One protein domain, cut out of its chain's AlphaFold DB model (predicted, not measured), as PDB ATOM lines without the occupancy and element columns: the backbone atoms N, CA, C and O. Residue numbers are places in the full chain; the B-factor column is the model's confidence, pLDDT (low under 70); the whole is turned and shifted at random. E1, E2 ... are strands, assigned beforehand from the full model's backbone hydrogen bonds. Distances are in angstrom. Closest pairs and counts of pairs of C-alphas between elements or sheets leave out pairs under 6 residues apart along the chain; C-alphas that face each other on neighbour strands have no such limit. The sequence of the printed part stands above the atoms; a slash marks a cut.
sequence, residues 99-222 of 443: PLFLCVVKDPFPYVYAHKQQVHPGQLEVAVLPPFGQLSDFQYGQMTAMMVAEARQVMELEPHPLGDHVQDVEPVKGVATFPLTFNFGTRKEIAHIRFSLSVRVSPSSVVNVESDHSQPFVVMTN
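Overview. This is residues 99 to 222 of the 443 residues of the protein "Hypothetical protein" of Paramoeba aestuarina (UniProt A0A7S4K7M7). An elongated sandwich of two three-stranded sheets, partly face to face with their strands crossed: E1, E3 and E5 make the smaller layer, and the long strands E4 and E6 with E7 make the other. At one end of the long axis, E2 and E8 form a small parallel pair, and the long unnamed stretch 150 to 174 folds back from the end of E4 to E5. The printed part has 124 residues, with no named helix and eight named strands, E1 to E8 in order along the chain; the class is all strand, with under half of the residues in named elements. The sheets E1 - E3 - E5 and E4 - E6 - E7 are antiparallel. The whole is compact, with a radius of gyration of the C-alphas of 15.1 A, and spans 47 by 28 by 19 A.

Arrangement. E1, residues 101 to 106, is the antiparallel neighbour of E3, residues 125 to 129, with N 103 and O 127 3.0 A apart, within hydrogen-bond range. E3 also pairs antiparallel with E5, residues 175 to 177, where N 126 and O 176 are 2.9 A apart. In the other sheet, E4, residues 139 to 149, bends by 51 degrees at residue 142 and is antiparallel to E6, residues 191 to 202; N 146 and O 194 are 2.8 A apart. E6 and E7, residues 205 to 210, form a hairpin, with N 199 and O 207 2.8 A apart. These two sheets form a sandwich, two sheets face to face, with the facing parts 9.8 A centre to centre and the strands of the one at 41 degrees to those of the other. Between them, the closest C-alphas of E1 and E7 are those of Leu 102 and Glu 210, 6.5 A apart. E2, residues 111 to 114, is parallel to E8, residues 217 to 220, with N 220 and O 113 2.8 A apart. The closest C-alphas of E6 and E8 are those of Ala 191 and Phe 217, 5.3 A apart. E2 and E6 are apart.

Along the chain. E1 begins at C-alpha 101 (-1.623, 32.506, -46.702) and is 15.4 A long. E4 measures 30.5 A, E6 34.6 A and E7 16.3 A. E6 begins at C-alpha 191 (18.939, 26.932, -51.769), and E8 ends at C-alpha 220 (29.628, 27.428, -47.107).

Size, cuts and confidence. The C-alphas farthest apart, of Pro 203 and Asn 222, are 49.5 A apart. The printed part has no cut. The links E4 to E5 and E5 to E6 are long; residues 162 to 163 of the first pair antiparallel with residues 181 to 182 of the second. The mean pLDDT of the printed part is 88.9; residue 133 and residues 152 to 159 are under 70.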
ATOM      1  N   PRO A  99      -7.074  27.895 -46.828       87.31
ATOM      2  CA  PRO A  99      -7.640  28.526 -45.636       87.31
ATOM      3  C   PRO A  99      -6.848  29.760 -45.176       87.31
ATOM      4  O   PRO A  99      -7.422  30.667 -44.583       87.31
ATOM      5  N   LEU A 100      -5.537  29.792 -45.431       91.38
ATOM      6  CA  LEU A 100      -4.590  30.803 -44.951       91.38
ATOM      7  C   LEU A 100      -3.512  31.051 -46.019       91.38
ATOM      8  O   LEU A 100      -3.281  30.206 -46.883       91.38
ATOM      9  N   PHE A 101      -2.823  32.188 -45.927       92.50
ATOM     10  CA  PHE A 101      -1.623  32.506 -46.702       92.50
ATOM     11  C   PHE A 101      -0.422  32.631 -45.759       92.50
ATOM     12  O   PHE A 101      -0.507  33.286 -44.720       92.50
ATOM     13  N   LEU A 102       0.699  31.998 -46.113       95.31
ATOM     14  CA  LEU A 102       1.957  32.121 -45.378       95.31
ATOM     15  C   LEU A 102       2.881  33.083 -46.116       95.31
ATOM     16  O   LEU A 102       3.229  32.842 -47.271       95.31
ATOM     17  N   CYS A 103       3.318  34.143 -45.440       93.88
ATOM     18  CA  CYS A 103       4.222  35.129 -46.019       93.88
ATOM     19  C   CYS A 103       5.430  35.341 -45.118       93.88
ATOM     20  O   CYS A 103       5.286  35.656 -43.938       93.88
ATOM     21  N   VAL A 104       6.632  35.228 -45.676       93.19
ATOM     22  CA  VAL A 104       7.834  35.713 -44.990       93.19
ATOM     23  C   VAL A 104       7.664  37.226 -44.821       93.19
ATOM     24  O   VAL A 104       7.369  37.903 -45.797       93.19
ATOM     25  N   VAL A 105       7.809  37.782 -43.622       91.62
ATOM     26  CA  VAL A 105       7.669  39.233 -43.370       91.62
ATOM     27  C   VAL A 105       9.002  39.893 -43.049       91.62
ATOM     28  O   VAL A 105       9.226  41.041 -43.432       91.62
ATOM     29  N   LYS A 106       9.926  39.142 -42.447       91.88
ATOM     30  CA  LYS A 106      11.342  39.507 -42.347       91.88
ATOM     31  C   LYS A 106      12.166  38.409 -42.976       91.88
ATOM     32  O   LYS A 106      11.996  37.243 -42.632       91.88
ATOM     33  N   ASP A 107      13.010  38.803 -43.916       88.75
ATOM     34  CA  ASP A 107      13.807  37.891 -44.716       88.75
ATOM     35  C   ASP A 107      15.297  38.238 -44.540       88.75
ATOM     36  O   ASP A 107      15.699  39.354 -44.889       88.75
ATOM     37  N   PRO A 108      16.131  37.336 -43.983       93.50
ATOM     38  CA  PRO A 108      17.566  37.553 -43.867       93.50
ATOM     39  C   PRO A 108      18.315  37.161 -45.155       93.50
ATOM     40  O   PRO A 108      19.546  37.205 -45.195       93.50
ATOM     41  N   PHE A 109      17.597  36.722 -46.188       94.00
ATOM     42  CA  PHE A 109      18.110  36.362 -47.499       94.00
ATOM     43  C   PHE A 109      17.961  37.556 -48.475       94.00
ATOM     44  O   PHE A 109      17.108  38.425 -48.289       94.00
ATOM     45  N   PRO A 110      18.779  37.642 -49.539       95.12
ATOM     46  CA  PRO A 110      19.821  36.699 -49.927       95.12
ATOM     47  C   PRO A 110      21.084  36.791 -49.062       95.12
ATOM     48  O   PRO A 110      21.523  37.880 -48.692       95.12
ATOM     49  N   TYR A 111      21.710  35.646 -48.762       95.88
ATOM     50  CA  TYR A 111      22.928  35.612 -47.944       95.88
ATOM     51  C   TYR A 111      23.799  34.367 -48.183       95.88
ATOM     52  O   TYR A 111      23.338  33.341 -48.682       95.88
ATOM     53  N   VAL A 112      25.077  34.450 -47.794       96.81
ATOM     54  CA  VAL A 112      25.997  33.302 -47.744       96.81
ATOM     55  C   VAL A 112      26.274  32.948 -46.285       96.81
ATOM     56  O   VAL A 112      27.081  33.612 -45.627       96.81
ATOM     57  N   TYR A 113      25.619  31.899 -45.793       96.19
ATOM     58  CA  TYR A 113      25.765  31.412 -44.421       96.19
ATOM     59  C   TYR A 113      26.973  30.495 -44.277       96.19
ATOM     60  O   TYR A 113      27.308  29.744 -45.191       96.19
ATOM     61  N   ALA A 114      27.631  30.528 -43.122       95.38
ATOM     62  CA  ALA A 114      28.578  29.489 -42.742       95.38
ATOM     63  C   ALA A 114      27.845  28.267 -42.166       95.38
ATOM     64  O   ALA A 114      26.774  28.385 -41.575       95.38
ATOM     65  N   HIS A 115      28.445  27.090 -42.297       93.62
ATOM     66  CA  HIS A 115      28.021  25.892 -41.582       93.62
ATOM     67  C   HIS A 115      27.950  26.172 -40.074       93.62
ATOM     68  O   HIS A 115      28.862  26.783 -39.515       93.62
ATOM     69  N   LYS A 116      26.857  25.731 -39.443       93.50
ATOM     70  CA  LYS A 116      26.488  25.992 -38.040       93.50
ATOM     71  C   LYS A 116      26.251  27.461 -37.696       93.50
ATOM     72  O   LYS A 116      26.068  27.784 -36.527       93.50
ATOM     73  N   GLN A 117      26.210  28.356 -38.683       94.56
ATOM     74  CA  GLN A 117      25.732  29.709 -38.444       94.56
ATOM     75  C   GLN A 117      24.229  29.665 -38.171       94.56
ATOM     76  O   GLN A 117      23.478  29.013 -38.902       94.56
ATOM     77  N   GLN A 118      23.814  30.382 -37.135       95.38
ATOM     78  CA  GLN A 118      22.414  30.611 -36.821       95.38
ATOM     79  C   GLN A 118      21.962  31.950 -37.410       95.38
ATOM     80  O   GLN A 118      22.727  32.921 -37.434       95.38
ATOM     81  N   VAL A 119      20.722  32.006 -37.890       95.12
ATOM     82  CA  VAL A 119      20.040  33.271 -38.180       95.12
ATOM     83  C   VAL A 119      19.849  34.023 -36.865       95.12
ATOM     84  O   VAL A 119      19.399  33.443 -35.879       95.12
ATOM     85  N   HIS A 120      20.184  35.315 -36.827       90.31
ATOM     86  CA  HIS A 120      19.972  36.084 -35.604       90.31
ATOM     87  C   HIS A 120      18.473  36.137 -35.251       90.31
ATOM     88  O   HIS A 120      17.644  36.321 -36.151       90.31
ATOM     89  N   PRO A 121      18.110  36.017 -33.961       87.69
ATOM     90  CA  PRO A 121      16.717  36.077 -33.529       87.69
ATOM     91  C   PRO A 121      15.992  37.321 -34.066       87.69
ATOM     92  O   PRO A 121      16.533  38.426 -34.034       87.69
ATOM     93  N   GLY A 122      14.773  37.132 -34.580       88.81
ATOM     94  CA  GLY A 122      13.943  38.209 -35.137       88.81
ATOM     95  C   GLY A 122      14.324  38.681 -36.547       88.81
ATOM     96  O   GLY A 122      13.751  39.659 -37.027       88.81
ATOM     97  N   GLN A 123      15.279  38.026 -37.222       92.25
ATOM     98  CA  GLN A 123      15.624  38.334 -38.620       92.25
ATOM     99  C   GLN A 123      14.887  37.475 -39.652       92.25
ATOM    100  O   GLN A 123      14.855  37.849 -40.820       92.25
ATOM    101  N   LEU A 124      14.283  36.361 -39.230       96.50
ATOM    102  CA  LEU A 124      13.419  35.530 -40.060       96.50
ATOM    103  C   LEU A 124      12.077  35.340 -39.362       96.50
ATOM    104  O   LEU A 124      11.985  34.657 -38.341       96.50
ATOM    105  N   GLU A 125      11.050  35.968 -39.917       95.94
ATOM    106  CA  GLU A 125       9.688  35.947 -39.389       95.94
ATOM    107  C   GLU A 125       8.718  35.604 -40.514       95.94
ATOM    108  O   GLU A 125       8.837  36.136 -41.623       95.94
ATOM    109  N   VAL A 126       7.747  34.743 -40.222       96.44
ATOM    110  CA  VAL A 126       6.707  34.315 -41.162       96.44
ATOM    111  C   VAL A 126       5.349  34.603 -40.551       96.44
ATOM    112  O   VAL A 126       5.059  34.151 -39.446       96.44
ATOM    113  N   ALA A 127       4.528  35.365 -41.266       94.06
ATOM    114  CA  ALA A 127       3.168  35.682 -40.869       94.06
ATOM    115  C   ALA A 127       2.170  34.693 -41.477       94.06
ATOM    116  O   ALA A 127       2.262  34.329 -42.653       94.06
ATOM    117  N   VAL A 128       1.194  34.312 -40.663       94.06
ATOM    118  CA  VAL A 128      -0.015  33.596 -41.049       94.06
ATOM    119  C   VAL A 128      -1.102  34.633 -41.290       94.06
ATOM    120  O   VAL A 128      -1.455  35.404 -40.399       94.06
ATOM    121  N   LEU A 129      -1.619  34.673 -42.513       90.31
ATOM    122  CA  LEU A 129      -2.536  35.707 -42.970       90.31
ATOM    123  C   LEU A 129      -3.861  35.060 -43.395       90.31
ATOM    124  O   LEU A 129      -3.904  34.395 -44.434       90.31
ATOM    125  N   PRO A 130      -4.938  35.210 -42.605       85.69
ATOM    126  CA  PRO A 130      -6.256  34.741 -43.004       85.69
ATOM    127  C   PRO A 130      -6.868  35.633 -44.087       85.69
ATOM    128  O   PRO A 130      -6.583  36.832 -44.143       85.69
ATOM    129  N   PRO A 131      -7.734  35.070 -44.948       79.88
ATOM    130  CA  PRO A 131      -8.453  35.853 -45.943       79.88
ATOM    131  C   PRO A 131      -9.408  36.830 -45.252       79.88
ATOM    132  O   PRO A 131      -9.430  38.013 -45.574       79.88
ATOM    133  N   PHE A 132     -10.153  36.365 -44.254       75.69
ATOM    134  CA  PHE A 132     -11.091  37.160 -43.466       75.69
ATOM    135  C   PHE A 132     -11.025  36.720 -41.999       75.69
ATOM    136  O   PHE A 132     -10.546  35.628 -41.707       75.69
ATOM    137  N   GLY A 133     -11.544  37.541 -41.083       69.25
ATOM    138  CA  GLY A 133     -11.662  37.164 -39.669       69.25
ATOM    139  C   GLY A 133     -10.365  37.292 -38.866       69.25
ATOM    140  O   GLY A 133      -9.459  38.042 -39.240       69.25
ATOM    141  N   GLN A 134     -10.319  36.622 -37.715       73.19
ATOM    142  CA  GLN A 134      -9.166  36.612 -36.813       73.19
ATOM    143  C   GLN A 134      -8.471  35.250 -36.850       73.19
ATOM    144  O   GLN A 134      -9.069  34.222 -37.146       73.19
ATOM    145  N   LEU A 135      -7.185  35.224 -36.505       77.69
ATOM    146  CA  LEU A 135      -6.410  33.979 -36.434       77.69
ATOM    147  C   LEU A 135      -6.973  32.972 -35.424       77.69
ATOM    148  O   LEU A 135      -6.819  31.772 -35.624       77.69
ATOM    149  N   SER A 136      -7.662  33.453 -34.385       76.19
ATOM    150  CA  SER A 136      -8.352  32.628 -33.385       76.19
ATOM    151  C   SER A 136      -9.421  31.708 -33.971       76.19
ATOM    152  O   SER A 136      -9.791  30.729 -33.326       76.19
ATOM    153  N   ASP A 137      -9.909  32.006 -35.176       77.44
ATOM    154  CA  ASP A 137     -10.938  31.217 -35.853       77.44
ATOM    155  C   ASP A 137     -10.365  29.912 -36.444       77.44
ATOM    156  O   ASP A 137     -11.116  29.036 -36.876       77.44
ATOM    157  N   PHE A 138      -9.035  29.751 -36.449       82.69
ATOM    158  CA  PHE A 138      -8.337  28.634 -37.076       82.69
ATOM    159  C   PHE A 138      -7.604  27.771 -36.046       82.69
ATOM    160  O   PHE A 138      -6.912  28.268 -35.161       82.69
ATOM    161  N   GLN A 139      -7.695  26.449 -36.207       86.06
ATOM    162  CA  GLN A 139      -6.856  25.496 -35.481       86.06
ATOM    163  C   GLN A 139      -5.701  25.058 -36.377       86.06
ATOM    164  O   GLN A 139      -5.917  24.415 -37.405       86.06
ATOM    165  N   TYR A 140      -4.472  25.378 -35.988       88.38
ATOM    166  CA  TYR A 140      -3.270  25.017 -36.736       88.38
ATOM    167  C   TYR A 140      -2.190  24.435 -35.821       88.38
ATOM    168  O   TYR A 140      -2.179  24.673 -34.615       88.38
ATOM    169  N   GLY A 141      -1.319  23.612 -36.409       89.38
ATOM    170  CA  GLY A 141      -0.173  23.014 -35.724       89.38
ATOM    171  C   GLY A 141       1.030  23.954 -35.644       89.38
ATOM    172  O   GLY A 141       0.908  25.172 -35.764       89.38
ATOM    173  N   GLN A 142       2.213  23.368 -35.473       94.25
ATOM    174  CA  GLN A 142       3.477  24.101 -35.545       94.25
ATOM    175  C   GLN A 142       3.855  24.377 -37.003       94.25
ATOM    176  O   GLN A 142       3.506  23.608 -37.905       94.25
ATOM    177  N   MET A 143       4.574  25.473 -37.236       96.25
ATOM    178  CA  MET A 143       5.083  25.817 -38.556       96.25
ATOM    179  C   MET A 143       6.471  25.209 -38.761       96.25
ATOM    180  O   MET A 143       7.354  25.356 -37.916       96.25
ATOM    181  N   THR A 144       6.675  24.576 -39.913       96.62
ATOM    182  CA  THR A 144       7.916  23.876 -40.265       96.62
ATOM    183  C   THR A 144       8.618  24.583 -41.421       96.62
ATOM    184  O   THR A 144       8.008  24.838 -42.457       96.62
ATOM    185  N   ALA A 145       9.910  24.862 -41.279       95.88
ATOM    186  CA  ALA A 145      10.791  25.362 -42.323       95.88
ATOM    187  C   ALA A 145      11.497  24.200 -43.038       95.88
ATOM    188  O   ALA A 145      12.086  23.322 -42.410       95.88
ATOM    189  N   MET A 146      11.483  24.223 -44.367       93.44
ATOM    190  CA  MET A 146      12.077  23.206 -45.227       93.44
ATOM    191  C   MET A 146      13.088  23.856 -46.164       93.44
ATOM    192  O   MET A 146      12.789  24.855 -46.819       93.44
ATOM    193  N   MET A 147      14.292  23.289 -46.240       92.38
ATOM    194  CA  MET A 147      15.288  23.714 -47.220       92.38
ATOM    195  C   MET A 147      15.002  23.044 -48.567       92.38
ATOM    196  O   MET A 147      14.918  21.821 -48.646       92.38
ATOM    197  N   VAL A 148      14.913  23.847 -49.622       90.81
ATOM    198  CA  VAL A 148      14.730  23.403 -51.007       90.81
ATOM    199  C   VAL A 148      15.966  23.813 -51.801       90.81
ATOM    200  O   VAL A 148      16.221  25.003 -51.976       90.81
ATOM    201  N   ALA A 149      16.760  22.849 -52.262       86.69
ATOM    202  CA  ALA A 149      17.919  23.117 -53.115       86.69
ATOM    203  C   ALA A 149      17.531  23.013 -54.597       86.69
ATOM    204  O   ALA A 149      16.820  22.084 -54.978       86.69
ATOM    205  N   GLU A 150      18.021  23.921 -55.449       85.50
ATOM    206  CA  GLU A 150      17.746  23.849 -56.898       85.50
ATOM    207  C   GLU A 150      18.414  22.617 -57.542       85.50
ATOM    208  O   GLU A 150      17.875  22.011 -58.470       85.50
ATOM    209  N   ALA A 151      19.565  22.191 -57.012       77.12
ATOM    210  CA  ALA A 151      20.249  20.974 -57.430       77.12
ATOM    211  C   ALA A 151      19.807  19.764 -56.584       77.12
ATOM    212  O   ALA A 151      20.126  19.670 -55.395       77.12
ATOM    213  N   ARG A 152      19.144  18.783 -57.219       64.00
ATOM    214  CA  ARG A 152      18.623  17.560 -56.563       64.00
ATOM    215  C   ARG A 152      19.675  16.772 -55.771       64.00
ATOM    216  O   ARG A 152      19.361  16.220 -54.723       64.00
ATOM    217  N   GLN A 153      20.931  16.796 -56.218       61.06
ATOM    218  CA  GLN A 153      22.053  16.090 -55.581       61.06
ATOM    219  C   GLN A 153      22.348  16.552 -54.142       61.06
ATOM    220  O   GLN A 153      23.090  15.879 -53.435       61.06
ATOM    221  N   VAL A 154      21.823  17.702 -53.706       58.50
ATOM    222  CA  VAL A 154      22.014  18.223 -52.342       58.50
ATOM    223  C   VAL A 154      20.999  17.624 -51.357       58.50
ATOM    224  O   VAL A 154      21.321  17.487 -50.181       58.50
ATOM    225  N   MET A 155      19.803  17.238 -51.821       54.66
ATOM    226  CA  MET A 155      18.705  16.773 -50.956       54.66
ATOM    227  C   MET A 155      18.766  15.276 -50.627       54.66
ATOM    228  O   MET A 155      18.288  14.872 -49.573       54.66
ATOM    229  N   GLU A 156      19.368  14.452 -51.486       54.00
ATOM    230  CA  GLU A 156      19.400  12.987 -51.310       54.00
ATOM    231  C   GLU A 156      20.352  12.502 -50.205       54.00
ATOM    232  O   GLU A 156      20.356  11.322 -49.868       54.00
ATOM    233  N   LEU A 157      21.174  13.389 -49.641       54.09
ATOM    234  CA  LEU A 157      22.280  12.986 -48.774       54.09
ATOM    235  C   LEU A 157      22.019  13.164 -47.279       54.09
ATOM    236  O   LEU A 157      22.693  12.499 -46.503       54.09
ATOM    237  N   GLU A 158      21.097  14.037 -46.852       62.88
ATOM    238  CA  GLU A 158      21.007  14.413 -45.434       62.88
ATOM    239  C   GLU A 158      19.567  14.711 -44.973       62.88
ATOM    240  O   GLU A 158      18.920  15.605 -45.522       62.88
ATOM    241  N   PRO A 159      19.060  14.027 -43.928       63.06
ATOM    242  CA  PRO A 159      17.644  14.086 -43.559       63.06
ATOM    243  C   PRO A 159      17.215  15.378 -42.837       63.06
ATOM    244  O   PRO A 159      16.028  15.682 -42.821       63.06
ATOM    245  N   HIS A 160      18.140  16.156 -42.250       74.25
ATOM    246  CA  HIS A 160      17.800  17.351 -41.452       74.25
ATOM    247  C   HIS A 160      18.755  18.537 -41.705       74.25
ATOM    248  O   HIS A 160      19.622  18.838 -40.876       74.25
ATOM    249  N   PRO A 161      18.611  19.257 -42.834       85.06
ATOM    250  CA  PRO A 161      19.522  20.337 -43.219       85.06
ATOM    251  C   PRO A 161      19.471  21.578 -42.303       85.06
ATOM    252  O   PRO A 161      20.410  22.382 -42.292       85.06
ATOM    253  N   LEU A 162      18.395  21.729 -41.522       92.62
ATOM    254  CA  LEU A 162      18.110  22.886 -40.672       92.62
ATOM    255  C   LEU A 162      17.902  22.470 -39.207       92.62
ATOM    256  O   LEU A 162      17.146  21.547 -38.909       92.62
ATOM    257  N   GLY A 163      18.553  23.176 -38.285       92.56
ATOM    258  CA  GLY A 163      18.210  23.183 -36.859       92.56
ATOM    259  C   GLY A 163      17.132  24.227 -36.566       92.56
ATOM    260  O   GLY A 163      16.998  25.188 -37.325       92.56
ATOM    261  N   ASP A 164      16.374  24.022 -35.484       93.38
ATOM    262  CA  ASP A 164      15.317  24.939 -35.014       93.38
ATOM    263  C   ASP A 164      14.237  25.232 -36.073       93.38
ATOM    264  O   ASP A 164      13.665  26.321 -36.140       93.38
ATOM    265  N   HIS A 165      13.976  24.245 -36.930       94.50
ATOM    266  CA  HIS A 165      13.129  24.378 -38.111       94.50
ATOM    267  C   HIS A 165      11.630  24.238 -37.823       94.50
ATOM    268  O   HIS A 165      10.840  24.471 -38.727       94.50
ATOM    269  N   VAL A 166      11.225  23.885 -36.602       96.44
ATOM    270  CA  VAL A 166       9.819  23.840 -36.175       96.44
ATOM    271  C   VAL A 166       9.604  24.918 -35.125       96.44
ATOM    272  O   VAL A 166      10.360  24.975 -34.158       96.44
ATOM    273  N   GLN A 167       8.611  25.781 -35.326       96.06
ATOM    274  CA  GLN A 167       8.312  26.902 -34.435       96.06
ATOM    275  C   GLN A 167       6.807  27.049 -34.222       96.06
ATOM    276  O   GLN A 167       6.004  26.803 -35.127       96.06
ATOM    277  N   ASP A 168       6.432  27.496 -33.028       94.44
ATOM    278  CA  ASP A 168       5.060  27.887 -32.733       94.44
ATOM    279  C   ASP A 168       4.734  29.244 -33.371       94.44
ATOM    280  O   ASP A 168       5.583  30.131 -33.498       94.44
ATOM    281  N   VAL A 169       3.475  29.413 -33.765       93.38
ATOM    282  CA  VAL A 169       2.960  30.692 -34.259       93.38
ATOM    283  C   VAL A 169       2.451  31.501 -33.067       93.38
ATOM    284  O   VAL A 169       1.573  31.038 -32.341       93.38
ATOM    285  N   GLU A 170       2.959  32.723 -32.881       90.19
ATOM    286  CA  GLU A 170       2.496  33.642 -31.836       90.19
ATOM    287  C   GLU A 170       0.988  33.923 -32.025       90.19
ATOM    288  O   GLU A 170       0.623  34.541 -33.027       90.19
ATOM    289  N   PRO A 171       0.095  33.539 -31.087       80.44
ATOM    290  CA  PRO A 171      -1.356  33.581 -31.316       80.44
ATOM    291  C   PRO A 171      -1.928  34.979 -31.578       80.44
ATOM    292  O   PRO A 171      -2.910  35.125 -32.298       80.44
ATOM    293  N   VAL A 172      -1.320  36.016 -30.992       81.31
ATOM    294  CA  VAL A 172      -1.816  37.398 -31.087       81.31
ATOM    295  C   VAL A 172      -1.407  38.052 -32.403       81.31
ATOM    296  O   VAL A 172      -2.210  38.738 -33.030       81.31
ATOM    297  N   LYS A 173      -0.153  37.857 -32.824       84.81
ATOM    298  CA  LYS A 173       0.387  38.486 -34.039       84.81
ATOM    299  C   LYS A 173       0.256  37.610 -35.280       84.81
ATOM    300  O   LYS A 173       0.365  38.129 -36.386       84.81
ATOM    301  N   GLY A 174       0.076  36.303 -35.104       90.56
ATOM    302  CA  GLY A 174       0.122  35.332 -36.192       90.56
ATOM    303  C   GLY A 174       1.506  35.166 -36.790       90.56
ATOM    304  O   GLY A 174       1.608  34.910 -37.982       90.56
ATOM    305  N   VAL A 175       2.572  35.364 -36.012       93.75
ATOM    306  CA  VAL A 175       3.948  35.342 -36.522       93.75
ATOM    307  C   VAL A 175       4.731  34.208 -35.878       93.75
ATOM    308  O   VAL A 175       4.745  34.074 -34.659       93.75
ATOM    309  N   ALA A 176       5.418  33.414 -36.695       95.56
ATOM    310  CA  ALA A 176       6.440  32.470 -36.252       95.56
ATOM    311  C   ALA A 176       7.833  33.063 -36.514       95.56
ATOM    312  O   ALA A 176       8.113  33.549 -37.612       95.56
ATOM    313  N   THR A 177       8.709  33.030 -35.506       96.69
ATOM    314  CA  THR A 177      10.096  33.521 -35.606       96.69
ATOM    315  C   THR A 177      11.052  32.340 -35.665       96.69
ATOM    316  O   THR A 177      11.028  31.499 -34.774       96.69
ATOM    317  N   PHE A 178      11.925  32.291 -36.673       96.75
ATOM    318  CA  PHE A 178      12.795  31.140 -36.916       96.75
ATOM    319  C   PHE A 178      14.282  31.462 -36.699       96.75
ATOM    320  O   PHE A 178      14.915  32.066 -37.569       96.75
ATOM    321  N   PRO A 179      14.895  31.004 -35.594       96.19
ATOM    322  CA  PRO A 179      16.338  31.081 -35.383       96.19
ATOM    323  C   PRO A 179      17.061  29.914 -36.084       96.19
ATOM    324  O   PRO A 179      17.765  29.136 -35.444       96.19
ATOM    325  N   LEU A 180      16.863  29.768 -37.403       96.31
ATOM    326  CA  LEU A 180      17.358  28.608 -38.158       96.31
ATOM    327  C   LEU A 180      18.872  28.441 -38.024       96.31
ATOM    328  O   LEU A 180      19.632  29.388 -38.237       96.31
ATOM    329  N   THR A 181      19.305  27.207 -37.782       95.81
ATOM    330  CA  THR A 181      20.723  26.830 -37.804       95.81
ATOM    331  C   THR A 181      21.037  26.037 -39.071       95.81
ATOM    332  O   THR A 181      20.454  24.979 -39.308       95.81
ATOM    333  N   PHE A 182      21.989  26.496 -39.886       94.25
ATOM    334  CA  PHE A 182      22.356  25.806 -41.131       94.25
ATOM    335  C   PHE A 182      23.335  24.666 -40.856       94.25
ATOM    336  O   PHE A 182      24.550  24.863 -40.758       94.25
ATOM    337  N   ASN A 183      22.816  23.447 -40.734       90.69
ATOM    338  CA  ASN A 183      23.605  22.297 -40.307       90.69
ATOM    339  C   ASN A 183      24.500  21.717 -41.403       90.69
ATOM    340  O   ASN A 183      25.385  20.941 -41.071       90.69
ATOM    341  N   PHE A 184      24.330  22.088 -42.675       85.88
ATOM    342  CA  PHE A 184      25.072  21.487 -43.786       85.88
ATOM    343  C   PHE A 184      25.378  22.502 -44.886       85.88
ATOM    344  O   PHE A 184      24.642  23.463 -45.090       85.88
ATOM    345  N   GLY A 185      26.490  22.289 -45.588       89.94
ATOM    346  CA  GLY A 185      26.863  23.107 -46.739       89.94
ATOM    347  C   GLY A 185      26.063  22.734 -47.983       89.94
ATOM    348  O   GLY A 185      25.914  21.555 -48.284       89.94
ATOM    349  N   THR A 186      25.659  23.723 -48.777       91.06
ATOM    350  CA  THR A 186      24.901  23.502 -50.025       91.06
ATOM    351  C   THR A 186      25.801  23.143 -51.209       91.06
ATOM    352  O   THR A 186      25.370  23.184 -52.353       91.06
ATOM    353  N   ARG A 187      27.087  22.841 -50.976       90.00
ATOM    354  CA  ARG A 187      28.083  22.540 -52.026       90.00
ATOM    355  C   ARG A 187      28.217  23.639 -53.093       90.00
ATOM    356  O   ARG A 187      28.607  23.353 -54.216       90.00
ATOM    357  N   LYS A 188      28.009  24.901 -52.690       90.56
ATOM    358  CA  LYS A 188      28.005  26.109 -53.544       90.56
ATOM    359  C   LYS A 188      26.768  26.248 -54.442       90.56
ATOM    360  O   LYS A 188      26.766  27.138 -55.288       90.56
ATOM    361  N   GLU A 189      25.741  25.431 -54.227       92.62
ATOM    362  CA  GLU A 189      24.460  25.508 -54.931       92.62
ATOM    363  C   GLU A 189      23.472  26.436 -54.224       92.62
ATOM    364  O   GLU A 189      23.578  26.688 -53.014       92.62
ATOM    365  N   ILE A 190      22.510  26.930 -55.006       95.31
ATOM    366  CA  ILE A 190      21.409  27.767 -54.533       95.31
ATOM    367  C   ILE A 190      20.412  26.922 -53.741       95.31
ATOM    368  O   ILE A 190      19.984  25.848 -54.178       95.31
ATOM    369  N   ALA A 191      20.021  27.447 -52.585       94.75
ATOM    370  CA  ALA A 191      18.939  26.932 -51.769       94.75
ATOM    371  C   ALA A 191      17.930  28.034 -51.428       94.75
ATOM    372  O   ALA A 191      18.242  29.226 -51.442       94.75
ATOM    373  N   HIS A 192      16.721  27.600 -51.097       95.25
ATOM    374  CA  HIS A 192      15.590  28.402 -50.655       95.25
ATOM    375  C   HIS A 192      14.997  27.784 -49.391       95.25
ATOM    376  O   HIS A 192      15.194  26.598 -49.120       95.25
ATOM    377  N   ILE A 193      14.275  28.583 -48.613       95.06
ATOM    378  CA  ILE A 193      13.431  28.086 -47.530       95.06
ATOM    379  C   ILE A 193      11.979  28.150 -47.982       95.06
ATOM    380  O   ILE A 193      11.550  29.132 -48.587       95.06
ATOM    381  N   ARG A 194      11.227  27.105 -47.655       95.19
ATOM    382  CA  ARG A 194       9.776  27.058 -47.773       95.19
ATOM    383  C   ARG A 194       9.179  26.730 -46.415       95.19
ATOM    384  O   ARG A 194       9.735  25.908 -45.692       95.19
ATOM    385  N   PHE A 195       8.072  27.362 -46.066       96.56
ATOM    386  CA  PHE A 195       7.394  27.135 -44.794       96.56
ATOM    387  C   PHE A 195       6.113  26.351 -45.022       96.56
ATOM    388  O   PHE A 195       5.440  26.559 -46.028       96.56
ATOM    389  N   SER A 196       5.781  25.460 -44.094       96.56
ATOM    390  CA  SER A 196       4.583  24.628 -44.137       96.56
ATOM    391  C   SER A 196       3.839  24.701 -42.809       96.56
ATOM    392  O   SER A 196       4.463  24.709 -41.746       96.56
ATOM    393  N   LEU A 197       2.512  24.762 -42.870       95.88
ATOM    394  CA  LEU A 197       1.623  24.787 -41.713       95.88
ATOM    395  C   LEU A 197       0.419  23.877 -41.968       95.88
ATOM    396  O   LEU A 197      -0.304  24.051 -42.949       95.88
ATOM    397  N   SER A 198       0.174  22.936 -41.059       94.44
ATOM    398  CA  SER A 198      -1.030  22.102 -41.085       94.44
ATOM    399  C   SER A 198      -2.189  22.818 -40.399       94.44
ATOM    400  O   SER A 198      -2.090  23.201 -39.233       94.44
ATOM    401  N   VAL A 199      -3.301  22.966 -41.115       92.12
ATOM    402  CA  VAL A 199      -4.483  23.726 -40.696       92.12
ATOM    403  C   VAL A 199      -5.687  22.798 -40.695       92.12
ATOM    404  O   VAL A 199      -6.013  22.187 -41.712       92.12
ATOM    405  N   ARG A 200      -6.372  22.680 -39.559       89.75
ATOM    406  CA  ARG A 200      -7.603  21.899 -39.442       89.75
ATOM    407  C   ARG A 200      -8.788  22.764 -39.865       89.75
ATOM    408  O   ARG A 200      -9.132  23.721 -39.180       89.75
ATOM    409  N   VAL A 201      -9.404  22.407 -40.989       84.44
ATOM    410  CA  VAL A 201     -10.549  23.132 -41.572       84.44
ATOM    411  C   VAL A 201     -11.878  22.529 -41.110       84.44
ATOM    412  O   VAL A 201     -12.858  23.239 -40.919       84.44
ATOM    413  N   SER A 202     -11.916  21.216 -40.882       81.31
ATOM    414  CA  SER A 202     -13.067  20.515 -40.306       81.31
ATOM    415  C   SER A 202     -12.587  19.389 -39.379       81.31
ATOM    416  O   SER A 202     -11.399  19.054 -39.403       81.31
ATOM    417  N   PRO A 203     -13.461  18.763 -38.566       81.62
ATOM    418  CA  PRO A 203     -13.061  17.673 -37.669       81.62
ATOM    419  C   PRO A 203     -12.342  16.509 -38.373       81.62
ATOM    420  O   PRO A 203     -11.544  15.818 -37.745       81.62
ATOM    421  N   SER A 204     -12.601  16.311 -39.669       83.00
ATOM    422  CA  SER A 204     -12.026  15.248 -40.496       83.00
ATOM    423  C   SER A 204     -11.055  15.736 -41.580       83.00
ATOM    424  O   SER A 204     -10.471  14.900 -42.265       83.00
ATOM    425  N   SER A 205     -10.859  17.051 -41.751       86.75
ATOM    426  CA  SER A 205     -10.048  17.617 -42.839       86.75
ATOM    427  C   SER A 205      -8.917  18.505 -42.325       86.75
ATOM    428  O   SER A 205      -9.145  19.504 -41.633       86.75
ATOM    429  N   VAL A 206      -7.691  18.146 -42.709       90.62
ATOM    430  CA  VAL A 206      -6.468  18.916 -42.468       90.62
ATOM    431  C   VAL A 206      -5.861  19.290 -43.814       90.62
ATOM    432  O   VAL A 206      -5.631  18.427 -44.659       90.62
ATOM    433  N   VAL A 207      -5.592  20.576 -43.998       92.25
ATOM    434  CA  VAL A 207      -4.967  21.137 -45.196       92.25
ATOM    435  C   VAL A 207      -3.567  21.613 -44.834       92.25
ATOM    436  O   VAL A 207      -3.393  22.348 -43.864       92.25
ATOM    437  N   ASN A 208      -2.566  21.216 -45.619       93.44
ATOM    438  CA  ASN A 208      -1.208  21.737 -45.487       93.44
ATOM    439  C   ASN A 208      -1.055  22.969 -46.376       93.44
ATOM    440  O   ASN A 208      -1.175  22.879 -47.597       93.44
ATOM    441  N   VAL A 209      -0.804  24.115 -45.753       94.69
ATOM    442  CA  VAL A 209      -0.543  25.382 -46.435       94.69
ATOM    443  C   VAL A 209       0.961  25.573 -46.523       94.69
ATOM    444  O   VAL A 209       1.664  25.426 -45.526       94.69
ATOM    445  N   GLU A 210       1.453  25.924 -47.706       95.50
ATOM    446  CA  GLU A 210       2.870  26.186 -47.941       95.50
ATOM    447  C   GLU A 210       3.087  27.630 -48.393       95.50
ATOM    448  O   GLU A 210       2.263  28.195 -49.113       95.50
ATOM    449  N   SER A 211       4.207  28.225 -47.993       95.00
ATOM    450  CA  SER A 211       4.633  29.529 -48.498       95.00
ATOM    451  C   SER A 211       5.239  29.422 -49.901       95.00
ATOM    452  O   SER A 211       5.631  28.341 -50.361       95.00
ATOM    453  N   ASP A 212       5.423  30.577 -50.537       92.25
ATOM    454  CA  ASP A 212       6.388  30.727 -51.625       92.25
ATOM    455  C   ASP A 212       7.828  30.513 -51.116       92.25
ATOM    456  O   ASP A 212       8.094  30.482 -49.907       92.25
ATOM    457  N   HIS A 213       8.770  30.353 -52.046       92.75
ATOM    458  CA  HIS A 213      10.192  30.267 -51.722       92.75
ATOM    459  C   HIS A 213      10.729  31.601 -51.190       92.75
ATOM    460  O   HIS A 213      10.436  32.669 -51.728       92.75
ATOM    461  N   SER A 214      11.598  31.526 -50.182       94.00
ATOM    462  CA  SER A 214      12.401  32.665 -49.738       94.00
ATOM    463  C   SER A 214      13.352  33.164 -50.833       94.00
ATOM    464  O   SER A 214      13.609  32.471 -51.827       94.00
ATOM    465  N   GLN A 215      13.974  34.328 -50.615       93.62
ATOM    466  CA  GLN A 215      15.121  34.728 -51.437       93.62
ATOM    467  C   GLN A 215      16.244  33.665 -51.368       93.62
ATOM    468  O   GLN A 215      16.360  32.947 -50.366       93.62
ATOM    469  N   PRO A 216      17.054  33.524 -52.436       96.12
ATOM    470  CA  PRO A 216      18.064  32.475 -52.526       96.12
ATOM    471  C   PRO A 216      19.195  32.682 -51.518       96.12
ATOM    472  O   PRO A 216      19.589  33.807 -51.211       96.12
ATOM    473  N   PHE A 217      19.792  31.591 -51.057       96.69
ATOM    474  CA  PHE A 217      20.985  31.608 -50.215       96.69
ATOM    475  C   PHE A 217      21.918  30.446 -50.548       96.69
ATOM    476  O   PHE A 217      21.581  29.537 -51.304       96.69
ATOM    477  N   VAL A 218      23.125  30.491 -49.984       96.44
ATOM    478  CA  VAL A 218      24.140  29.437 -50.126       96.44
ATOM    479  C   VAL A 218      24.771  29.180 -48.760       96.44
ATOM    480  O   VAL A 218      25.017  30.129 -48.014       96.44
ATOM    481  N   VAL A 219      25.082  27.922 -48.429       95.44
ATOM    482  CA  VAL A 219      25.790  27.573 -47.184       95.44
ATOM    483  C   VAL A 219      27.203  27.083 -47.502       95.44
ATOM    484  O   VAL A 219      27.390  26.075 -48.183       95.44
ATOM    485  N   MET A 220      28.212  27.794 -46.998       95.56
ATOM    486  CA  MET A 220      29.628  27.428 -47.107       95.56
ATOM    487  C   MET A 220      30.098  26.628 -45.887       95.56
ATOM    488  O   MET A 220      29.707  26.914 -44.760       95.56
ATOM    489  N   THR A 221      31.011  25.680 -46.080       93.56
ATOM    490  CA  THR A 221      31.672  24.946 -44.980       93.56
ATOM    491  C   THR A 221      33.056  25.498 -44.646       93.56
ATOM    492  O   THR A 221      33.621  25.181 -43.604       93.56
ATOM    493  N   ASN A 222      33.619  26.341 -45.515       93.81
ATOM    494  CA  ASN A 222      34.935  26.943 -45.332       93.81
ATOM    495  C   ASN A 222      34.955  28.367 -45.907       93.81
ATOM    496  O   ASN A 222      34.433  28.600 -46.995       93.81
TER     497      ASN A 222